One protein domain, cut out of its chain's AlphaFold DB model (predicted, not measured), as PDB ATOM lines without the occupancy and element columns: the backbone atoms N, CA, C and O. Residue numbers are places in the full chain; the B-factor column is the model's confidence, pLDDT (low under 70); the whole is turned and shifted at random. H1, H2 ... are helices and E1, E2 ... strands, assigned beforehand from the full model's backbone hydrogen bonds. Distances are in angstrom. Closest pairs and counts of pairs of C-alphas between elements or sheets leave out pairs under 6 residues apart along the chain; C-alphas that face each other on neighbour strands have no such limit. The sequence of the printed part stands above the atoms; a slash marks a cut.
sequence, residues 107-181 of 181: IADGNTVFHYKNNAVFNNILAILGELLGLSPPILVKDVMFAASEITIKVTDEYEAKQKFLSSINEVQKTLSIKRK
ATOM      1  N   ILE A 107     218.953 493.421 422.817       92.12
ATOM      2  CA  ILE A 107     220.314 493.401 422.281       92.12
ATOM      3  C   ILE A 107     220.937 494.771 422.555       92.12
ATOM      4  O   ILE A 107     220.415 495.788 422.101       92.12
ATOM      5  N   ALA A 108     222.032 494.792 423.307       90.81
ATOM      6  CA  ALA A 108     222.777 495.998 423.651       90.81
ATOM      7  C   ALA A 108     224.279 495.707 423.574       90.81
ATOM      8  O   ALA A 108     224.744 494.709 424.121       90.81
ATOM      9  N   ASP A 109     225.028 496.552 422.863       87.75
ATOM     10  CA  ASP A 109     226.494 496.473 422.755       87.75
ATOM     11  C   ASP A 109     227.035 495.090 422.341       87.75
ATOM     12  O   ASP A 109     228.045 494.612 422.852       87.75
ATOM     13  N   GLY A 110     226.338 494.418 421.419       88.81
ATOM     14  CA  GLY A 110     226.710 493.074 420.958       88.81
ATOM     15  C   GLY A 110     226.380 491.942 421.943       88.81
ATOM     16  O   GLY A 110     226.779 490.804 421.708       88.81
ATOM     17  N   ASN A 111     225.639 492.235 423.013       93.81
ATOM     18  CA  ASN A 111     225.216 491.279 424.033       93.81
ATOM     19  C   ASN A 111     223.692 491.146 424.075       93.81
ATOM     20  O   ASN A 111     222.957 492.080 423.755       93.81
ATOM     21  N   THR A 112     223.224 489.998 424.552       95.50
ATOM     22  CA  THR A 112     221.821 489.758 424.883       95.50
ATOM     23  C   THR A 112     221.629 490.006 426.376       95.50
ATOM     24  O   THR A 112     222.283 489.365 427.200       95.50
ATOM     25  N   VAL A 113     220.735 490.928 426.726       96.38
ATOM     26  CA  VAL A 113     220.472 491.357 428.104       96.38
ATOM     27  C   VAL A 113     219.053 490.969 428.511       96.38
ATOM     28  O   VAL A 113     218.068 491.452 427.944       96.38
ATOM     29  N   PHE A 114     218.946 490.118 429.527       95.88
ATOM     30  CA  PHE A 114     217.689 489.738 430.164       95.88
ATOM     31  C   PHE A 114     217.493 490.563 431.432       95.88
ATOM     32  O   PHE A 114     218.309 490.503 432.348       95.88
ATOM     33  N   HIS A 115     216.396 491.311 431.505       95.31
ATOM     34  CA  HIS A 115     216.021 492.034 432.719       95.31
ATOM     35  C   HIS A 115     215.158 491.140 433.606       95.31
ATOM     36  O   HIS A 115     214.408 490.297 433.100       95.31
ATOM     37  N   TYR A 116     215.224 491.337 434.920       95.25
ATOM     38  CA  TYR A 116     214.260 490.703 435.813       95.25
ATOM     39  C   TYR A 116     212.873 491.339 435.668       95.25
ATOM     40  O   TYR A 116     212.740 492.538 435.407       95.25
ATOM     41  N   LYS A 117     211.828 490.535 435.872       93.75
ATOM     42  CA  LYS A 117     210.437 490.981 435.795       93.75
ATOM     43  C   LYS A 117     210.168 492.115 436.768       93.75
ATOM     44  O   LYS A 117     210.672 492.108 437.892       93.75
ATOM     45  N   ASN A 118     209.323 493.056 436.350       91.81
ATOM     46  CA  ASN A 118     208.926 494.220 437.153       91.81
ATOM     47  C   ASN A 118     210.115 495.079 437.634       91.81
ATOM     48  O   ASN A 118     209.994 495.762 438.649       91.81
ATOM     49  N   ASN A 119     211.260 495.035 436.939       89.75
ATOM     50  CA  ASN A 119     212.508 495.682 437.361       89.75
ATOM     51  C   ASN A 119     212.965 495.261 438.771       89.75
ATOM     52  O   ASN A 119     213.514 496.073 439.519       89.75
ATOM     53  N   ALA A 120     212.710 494.006 439.154       93.00
ATOM     54  CA  ALA A 120     213.195 493.464 440.416       93.00
ATOM     55  C   ALA A 120     214.732 493.504 440.484       93.00
ATOM     56  O   ALA A 120     215.420 493.378 439.470       93.00
ATOM     57  N   VAL A 121     215.264 493.659 441.698       94.31
ATOM     58  CA  VAL A 121     216.706 493.693 441.958       94.31
ATOM     59  C   VAL A 121     217.047 492.657 443.024       94.31
ATOM     60  O   VAL A 121     216.501 492.700 444.124       94.31
ATOM     61  N   PHE A 122     217.963 491.747 442.701       94.88
ATOM     62  CA  PHE A 122     218.367 490.622 443.546       94.88
ATOM     63  C   PHE A 122     219.806 490.801 444.030       94.88
ATOM     64  O   PHE A 122     220.757 490.261 443.461       94.88
ATOM     65  N   ASN A 123     219.984 491.615 445.070       94.81
ATOM     66  CA  ASN A 123     221.310 491.902 445.615       94.81
ATOM     67  C   ASN A 123     221.787 490.789 446.550       94.81
ATOM     68  O   ASN A 123     222.963 490.421 446.535       94.81
ATOM     69  N   ASN A 124     220.891 490.268 447.388       95.12
ATOM     70  CA  ASN A 124     221.269 489.347 448.449       95.12
ATOM     71  C   ASN A 124     221.544 487.954 447.900       95.12
ATOM     72  O   ASN A 124     222.550 487.362 448.289       95.12
ATOM     73  N   ILE A 125     220.740 487.465 446.948       94.69
ATOM     74  CA  ILE A 125     221.029 486.200 446.254       94.69
ATOM     75  C   ILE A 125     222.423 486.239 445.649       94.69
ATOM     76  O   ILE A 125     223.191 485.308 445.855       94.69
ATOM     77  N   LEU A 126     222.777 487.307 444.928       94.38
ATOM     78  CA  LEU A 126     224.091 487.396 444.291       94.38
ATOM     79  C   LEU A 126     225.220 487.525 445.303       94.38
ATOM     80  O   LEU A 126     226.270 486.930 445.093       94.38
ATOM     81  N   ALA A 127     225.021 488.252 446.401       94.06
ATOM     82  CA  ALA A 127     226.011 488.311 447.469       94.06
ATOM     83  C   ALA A 127     226.275 486.917 448.066       94.06
ATOM     84  O   ALA A 127     227.429 486.500 448.153       94.06
ATOM     85  N   ILE A 128     225.215 486.174 448.407       94.62
ATOM     86  CA  ILE A 128     225.326 484.825 448.978       94.62
ATOM     87  C   ILE A 128     225.865 483.824 447.952       94.62
ATOM     88  O   ILE A 128     226.760 483.049 448.275       94.62
ATOM     89  N   LEU A 129     225.391 483.852 446.704       92.94
ATOM     90  CA  LEU A 129     225.937 483.019 445.631       92.94
ATOM     91  C   LEU A 129     227.411 483.316 445.390       92.94
ATOM     92  O   LEU A 129     228.197 482.384 445.269       92.94
ATOM     93  N   GLY A 130     227.788 484.593 445.329       92.94
ATOM     94  CA  GLY A 130     229.171 485.015 445.170       92.94
ATOM     95  C   GLY A 130     230.030 484.413 446.272       92.94
ATOM     96  O   GLY A 130     230.968 483.677 445.987       92.94
ATOM     97  N   GLU A 131     229.641 484.603 447.528       92.19
ATOM     98  CA  GLU A 131     230.355 484.033 448.666       92.19
ATOM     99  C   GLU A 131     230.460 482.502 448.598       92.19
ATOM    100  O   GLU A 131     231.554 481.949 448.727       92.19
ATOM    101  N   LEU A 132     229.346 481.807 448.342       92.00
ATOM    102  CA  LEU A 132     229.330 480.349 448.247       92.00
ATOM    103  C   LEU A 132     230.228 479.852 447.115       92.00
ATOM    104  O   LEU A 132     230.892 478.828 447.275       92.00
ATOM    105  N   LEU A 133     230.294 480.566 445.993       90.12
ATOM    106  CA  LEU A 133     231.135 480.230 444.845       90.12
ATOM    107  C   LEU A 133     232.581 480.737 444.978       90.12
ATOM    108  O   LEU A 133     233.425 480.338 444.181       90.12
ATOM    109  N   GLY A 134     232.895 481.566 445.979       89.31
ATOM    110  CA  GLY A 134     234.197 482.229 446.110       89.31
ATOM    111  C   GLY A 134     234.430 483.335 445.072       89.31
ATOM    112  O   GLY A 134     235.563 483.572 444.664       89.31
ATOM    113  N   LEU A 135     233.357 483.982 444.618       90.50
ATOM    114  CA  LEU A 135     233.327 485.037 443.608       90.50
ATOM    115  C   LEU A 135     232.746 486.332 444.197       90.50
ATOM    116  O   LEU A 135     232.000 486.319 445.173       90.50
ATOM    117  N   SER A 136     233.043 487.470 443.576       88.12
ATOM    118  CA  SER A 136     232.412 488.754 443.903       88.12
ATOM    119  C   SER A 136     231.316 489.093 442.887       88.12
ATOM    120  O   SER A 136     231.553 488.905 441.694       88.12
ATOM    121  N   PRO A 137     230.157 489.637 443.299       87.94
ATOM    122  CA  PRO A 137     229.177 490.187 442.366       87.94
ATOM    123  C   PRO A 137     229.754 491.351 441.533       87.94
ATOM    124  O   PRO A 137     230.509 492.157 442.084       87.94
ATOM    125  N   PRO A 138     229.376 491.499 440.247       89.88
ATOM    126  CA  PRO A 138     228.528 490.591 439.469       89.88
ATOM    127  C   PRO A 138     229.231 489.259 439.169       89.88
ATOM    128  O   PRO A 138     230.434 489.210 438.925       89.88
ATOM    129  N   ILE A 139     228.472 488.163 439.181       92.56
ATOM    130  CA  ILE A 139     229.029 486.813 439.051       92.56
ATOM    131  C   ILE A 139     229.176 486.479 437.568       92.56
ATOM    132  O   ILE A 139     228.181 486.410 436.849       92.56
ATOM    133  N   LEU A 140     230.404 486.242 437.109       92.38
ATOM    134  CA  LEU A 140     230.672 485.809 435.739       92.38
ATOM    135  C   LEU A 140     230.839 484.286 435.683       92.38
ATOM    136  O   LEU A 140     231.786 483.738 436.243       92.38
ATOM    137  N   VAL A 141     229.943 483.612 434.964       90.88
ATOM    138  CA  VAL A 141     230.015 482.174 434.686       90.88
ATOM    139  C   VAL A 141     230.111 481.992 433.178       90.88
ATOM    140  O   VAL A 141     229.113 482.095 432.459       90.88
ATOM    141  N   LYS A 142     231.337 481.740 432.701       87.38
ATOM    142  CA  LYS A 142     231.688 481.695 431.273       87.38
ATOM    143  C   LYS A 142     231.296 483.001 430.566       87.38
ATOM    144  O   LYS A 142     231.864 484.049 430.856       87.38
ATOM    145  N   ASP A 143     230.311 482.934 429.677       90.00
ATOM    146  CA  ASP A 143     229.823 484.051 428.865       90.00
ATOM    147  C   ASP A 143     228.596 484.748 429.472       90.00
ATOM    148  O   ASP A 143     228.040 485.648 428.842       90.00
ATOM    149  N   VAL A 144     228.150 484.321 430.660       94.88
ATOM    150  CA  VAL A 144     226.949 484.827 431.336       94.88
ATOM    151  C   VAL A 144     227.354 485.594 432.586       94.88
ATOM    152  O   VAL A 144     227.956 485.038 433.503       94.88
ATOM    153  N   MET A 145     227.006 486.874 432.630       95.75
ATOM    154  CA  MET A 145     227.195 487.743 433.782       95.75
ATOM    155  C   MET A 145     225.867 487.915 434.519       95.75
ATOM    156  O   MET A 145     224.917 488.468 433.969       95.75
ATOM    157  N   PHE A 146     225.820 487.468 435.769       95.19
ATOM    158  CA  PHE A 146     224.697 487.660 436.678       95.19
ATOM    159  C   PHE A 146     224.913 488.941 437.487       95.19
ATOM    160  O   PHE A 146     225.776 488.994 438.371       95.19
ATOM    161  N   ALA A 147     224.130 489.971 437.182       95.31
ATOM    162  CA  ALA A 147     224.087 491.225 437.918       95.31
ATOM    163  C   ALA A 147     222.747 491.374 438.655       95.31
ATOM    164  O   ALA A 147     221.791 490.629 438.423       95.31
ATOM    165  N   ALA A 148     222.693 492.319 439.596       94.25
ATOM    166  CA  ALA A 148     221.563 492.443 440.515       94.25
ATOM    167  C   ALA A 148     220.259 492.836 439.812       94.25
ATOM    168  O   ALA A 148     219.196 492.403 440.239       94.25
ATOM    169  N   SER A 149     220.331 493.617 438.735       93.94
ATOM    170  CA  SER A 149     219.174 494.082 437.958       93.94
ATOM    171  C   SER A 149     218.951 493.315 436.652       93.94
ATOM    172  O   SER A 149     217.869 493.394 436.069       93.94
ATOM    173  N   GLU A 150     219.962 492.592 436.169       94.56
ATOM    174  CA  GLU A 150     219.939 491.980 434.842       94.56
ATOM    175  C   GLU A 150     220.950 490.841 434.692       94.56
ATOM    176  O   GLU A 150     221.875 490.668 435.489       94.56
ATOM    177  N   ILE A 151     220.786 490.078 433.617       95.88
ATOM    178  CA  ILE A 151     221.701 489.028 433.189       95.88
ATOM    179  C   ILE A 151     222.175 489.359 431.780       95.88
ATOM    180  O   ILE A 151     221.371 489.464 430.856       95.88
ATOM    181  N   THR A 152     223.488 489.505 431.612       96.38
ATOM    182  CA  THR A 152     224.112 489.846 430.327       96.38
ATOM    183  C   THR A 152     224.838 488.640 429.754       96.38
ATOM    184  O   THR A 152     225.609 487.990 430.460       96.38
ATOM    185  N   ILE A 153     224.626 488.349 428.471       96.19
ATOM    186  CA  ILE A 153     225.226 487.204 427.780       96.19
ATOM    187  C   ILE A 153     225.955 487.679 426.528       96.19
ATOM    188  O   ILE A 153     225.374 488.390 425.710       96.19
ATOM    189  N   LYS A 154     227.218 487.264 426.370       92.75
ATOM    190  CA  LYS A 154     228.124 487.709 425.293       92.75
ATOM    191  C   LYS A 154     227.828 487.094 423.918       92.75
ATOM    192  O   LYS A 154     228.696 486.462 423.321       92.75
ATOM    193  N   VAL A 155     226.592 487.228 423.449       93.75
ATOM    194  CA  VAL A 155     226.116 486.815 422.119       93.75
ATOM    195  C   VAL A 155     224.949 487.700 421.689       93.75
ATOM    196  O   VAL A 155     224.209 488.195 422.538       93.75
ATOM    197  N   THR A 156     224.740 487.860 420.385       91.44
ATOM    198  CA  THR A 156     223.583 488.582 419.826       91.44
ATOM    199  C   THR A 156     222.425 487.666 419.440       91.44
ATOM    200  O   THR A 156     221.311 488.149 419.262       91.44
ATOM    201  N   ASP A 157     222.681 486.366 419.264       94.06
ATOM    202  CA  ASP A 157     221.641 485.388 418.952       94.06
ATOM    203  C   ASP A 157     220.869 485.004 420.221       94.06
ATOM    204  O   ASP A 157     221.437 484.520 421.200       94.06
ATOM    205  N   GLU A 158     219.554 485.224 420.207       92.00
ATOM    206  CA  GLU A 158     218.693 485.001 421.369       92.00
ATOM    207  C   GLU A 158     218.620 483.518 421.766       92.00
ATOM    208  O   GLU A 158     218.549 483.190 422.956       92.00
ATOM    209  N   TYR A 159     218.622 482.608 420.790       92.88
ATOM    210  CA  TYR A 159     218.536 481.177 421.060       92.88
ATOM    211  C   TYR A 159     219.829 480.668 421.708       92.88
ATOM    212  O   TYR A 159     219.778 479.995 422.743       92.88
ATOM    213  N   GLU A 160     220.983 481.065 421.172       94.50
ATOM    214  CA  GLU A 160     222.295 480.812 421.760       94.50
ATOM    215  C   GLU A 160     222.392 481.420 423.168       94.50
ATOM    216  O   GLU A 160     222.861 480.757 424.097       94.50
ATOM    217  N   ALA A 161     221.882 482.641 423.371       94.31
ATOM    218  CA  ALA A 161     221.860 483.286 424.681       94.31
ATOM    219  C   ALA A 161     221.087 482.449 425.713       94.31
ATOM    220  O   ALA A 161     221.584 482.198 426.812       94.31
ATOM    221  N   LYS A 162     219.901 481.943 425.344       94.38
ATOM    222  CA  LYS A 162     219.094 481.055 426.201       94.38
ATOM    223  C   LYS A 162     219.828 479.752 426.522       94.38
ATOM    224  O   LYS A 162     219.809 479.315 427.672       94.38
ATOM    225  N   GLN A 163     220.507 479.143 425.549       95.31
ATOM    226  CA  GLN A 163     221.307 477.937 425.791       95.31
ATOM    227  C   GLN A 163     222.457 478.199 426.772       95.31
ATOM    228  O   GLN A 163     222.653 477.425 427.714       95.31
ATOM    229  N   LYS A 164     223.188 479.307 426.592       95.69
ATOM    230  CA  LYS A 164     224.278 479.714 427.491       95.69
ATOM    231  C   LYS A 164     223.769 479.994 428.900       95.69
ATOM    232  O   LYS A 164     224.350 479.486 429.854       95.69
ATOM    233  N   PHE A 165     222.648 480.703 429.034       94.94
ATOM    234  CA  PHE A 165     221.988 480.937 430.320       94.94
ATOM    235  C   PHE A 165     221.693 479.630 431.066       94.94
ATOM    236  O   PHE A 165     222.134 479.452 432.202       94.94
ATOM    237  N   LEU A 166     221.003 478.687 430.412       94.44
ATOM    238  CA  LEU A 166     220.668 477.391 431.009       94.44
ATOM    239  C   LEU A 166     221.926 476.598 431.384       94.44
ATOM    240  O   LEU A 166     221.969 475.959 432.435       94.44
ATOM    241  N   SER A 167     222.967 476.638 430.548       94.38
ATOM    242  CA  SER A 167     224.246 475.984 430.839       94.38
ATOM    243  C   SER A 167     224.915 476.572 432.086       94.38
ATOM    244  O   SER A 167     225.335 475.814 432.963       94.38
ATOM    245  N   SER A 168     224.949 477.902 432.207       94.12
ATOM    246  CA  SER A 168     225.544 478.592 433.354       94.12
ATOM    247  C   SER A 168     224.775 478.338 434.651       94.12
ATOM    248  O   SER A 168     225.402 478.076 435.675       94.12
ATOM    249  N   ILE A 169     223.436 478.323 434.627       94.12
ATOM    250  CA  ILE A 169     222.634 477.944 435.807       94.12
ATOM    251  C   ILE A 169     222.949 476.512 436.243       94.12
ATOM    252  O   ILE A 169     223.239 476.281 437.416       94.12
ATOM    253  N   ASN A 170     222.982 475.561 435.306       93.38
ATOM    254  CA  ASN A 170     223.335 474.174 435.613       93.38
ATOM    255  C   ASN A 170     224.739 474.047 436.230       93.38
ATOM    256  O   ASN A 170     224.967 473.213 437.105       93.38
ATOM    257  N   GLU A 171     225.700 474.850 435.778       92.50
ATOM    258  CA  GLU A 171     227.061 474.866 436.320       92.50
ATOM    259  C   GLU A 171     227.116 475.421 437.747       92.50
ATOM    260  O   GLU A 171     227.751 474.813 438.617       92.50
ATOM    261  N   VAL A 172     226.386 476.507 438.019       93.19
ATOM    262  CA  VAL A 172     226.223 477.040 439.378       93.19
ATOM    263  C   VAL A 172     225.577 475.985 440.277       93.19
ATOM    264  O   VAL A 172     226.120 475.666 441.334       93.19
ATOM    265  N   GLN A 173     224.474 475.369 439.840       93.31
ATOM    266  CA  GLN A 173     223.772 474.338 440.609       93.31
ATOM    267  C   GLN A 173     224.661 473.121 440.904       93.31
ATOM    268  O   GLN A 173     224.665 472.619 442.030       93.31
ATOM    269  N   LYS A 174     225.466 472.662 439.936       91.50
ATOM    270  CA  LYS A 174     226.447 471.583 440.150       91.50
ATOM    271  C   LYS A 174     227.496 471.973 441.185       91.50
ATOM    272  O   LYS A 174     227.777 471.189 442.089       91.50
ATOM    273  N   THR A 175     228.040 473.182 441.080       91.19
ATOM    274  CA  THR A 175     229.056 473.691 442.012       91.19
ATOM    275  C   THR A 175     228.514 473.776 443.438       91.19
ATOM    276  O   THR A 175     229.156 473.309 444.380       91.19
ATOM    277  N   LEU A 176     227.298 474.301 443.603       90.00
ATOM    278  CA  LEU A 176     226.631 474.380 444.903       90.00
ATOM    279  C   LEU A 176     226.285 472.995 445.463       90.00
ATOM    280  O   LEU A 176     226.458 472.752 446.654       90.00
ATOM    281  N   SER A 177     225.866 472.058 444.609       87.75
ATOM    282  CA  SER A 177     225.562 470.681 445.022       87.75
ATOM    283  C   SER A 177     226.789 469.939 445.555       87.75
ATOM    284  O   SER A 177     226.654 469.100 446.443       87.75
ATOM    285  N   ILE A 178     227.986 470.244 445.037       86.56
ATOM    286  CA  ILE A 178     229.248 469.716 445.575       86.56
ATOM    287  C   ILE A 178     229.512 470.296 446.965       86.56
ATOM    288  O   ILE A 178     229.843 469.541 447.867       86.56
ATOM    289  N   LYS A 179     229.303 471.605 447.156       76.00
ATOM    290  CA  LYS A 179     229.469 472.286 448.455       76.00
ATOM    291  C   LYS A 179     228.439 471.882 449.513       76.00
ATOM    292  O   LYS A 179     228.630 472.185 450.684       76.00
ATOM    293  N   ARG A 180     227.348 471.223 449.108       70.12
ATOM    294  CA  ARG A 180     226.359 470.627 450.017       70.12
ATOM    295  C   ARG A 180     226.879 469.363 450.717       70.12
ATOM    296  O   ARG A 180     226.290 468.966 451.717       70.12
ATOM    297  N   LYS A 181     227.888 468.691 450.149       52.03
ATOM    298  CA  LYS A 181     228.517 467.485 450.713       52.03
ATOM    299  C   LYS A 181     229.691 467.854 451.605       52.03
ATOM    300  O   LYS A 181     229.871 467.125 452.602       52.03
TER     301      LYS A 181
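Overview. This is residues 107 to 181 of the 181 residues of an uncharacterized protein of Candidatus Nitrosotalea okcheonensis (UniProt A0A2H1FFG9). One long helix, H2, covers one face of a small four-stranded sheet and runs on past it, while the shorter H1 sits beyond the sheet's E2 edge. The printed part has 75 residues, with two named helices and four named strands in the order E1, H1, E2, E3, E4, H2. The sheet's order is E1, E4, E3, E2, all antiparallel, and the class is mixed, helices and strands. The whole is compact, with a radius of gyration of the C-alphas of 12.6 A, and spans 38 by 23 by 19 A.

Arrangement. Start at edge strand E1, residues 111 to 115; beside its antiparallel neighbour E4, residues 150 to 153, N 114 and O 151 are within hydrogen-bond range at 2.8 A. Next, H1, residues 123 to 133, only grazes the sheet, with residues 126 to 133. Then E2, residues 139 to 141, E3, residues 144 to 146, and E4 form a meander, each strand the antiparallel neighbour of the one before; find N 141 and O 144 at 2.8 A and N 145 and O 152 at 2.8 A. H2, residues 158 to 179, makes two layers with the sheet, a helix on one face, at a height of 9.4 A. Its closest C-alphas to E3 are Phe 165 and Val 144, 6.4 A apart. It runs slantwise to the strands, only just, at 59.8 degrees to E3 on the local plane. H1 and H2 only just touch, with 3 pairs of C-alphas within 8 A, H2 with residues 175 to 176 alone; the closest are Leu 132 and Leu 176, 7.4 A. In H1 and H2 every O i to N i+4 pair is within hydrogen-bond range.

Along the chain. Find C-alpha 111 at (225.216, 491.279, 424.033), where E1 begins its 12.7 A. H1 is 15.3 A long. H2 runs 31.8 A from C-alpha 158 at (218.693, 485.001, 421.369) to C-alpha 179 at (229.469, 472.286, 448.455).

Size, cuts and confidence. The C-alphas farthest apart, Asp 109 and Lys 181, are 40.3 A apart. The printed part has no cut and no long link; only residue 181 is under 70 in pLDDT.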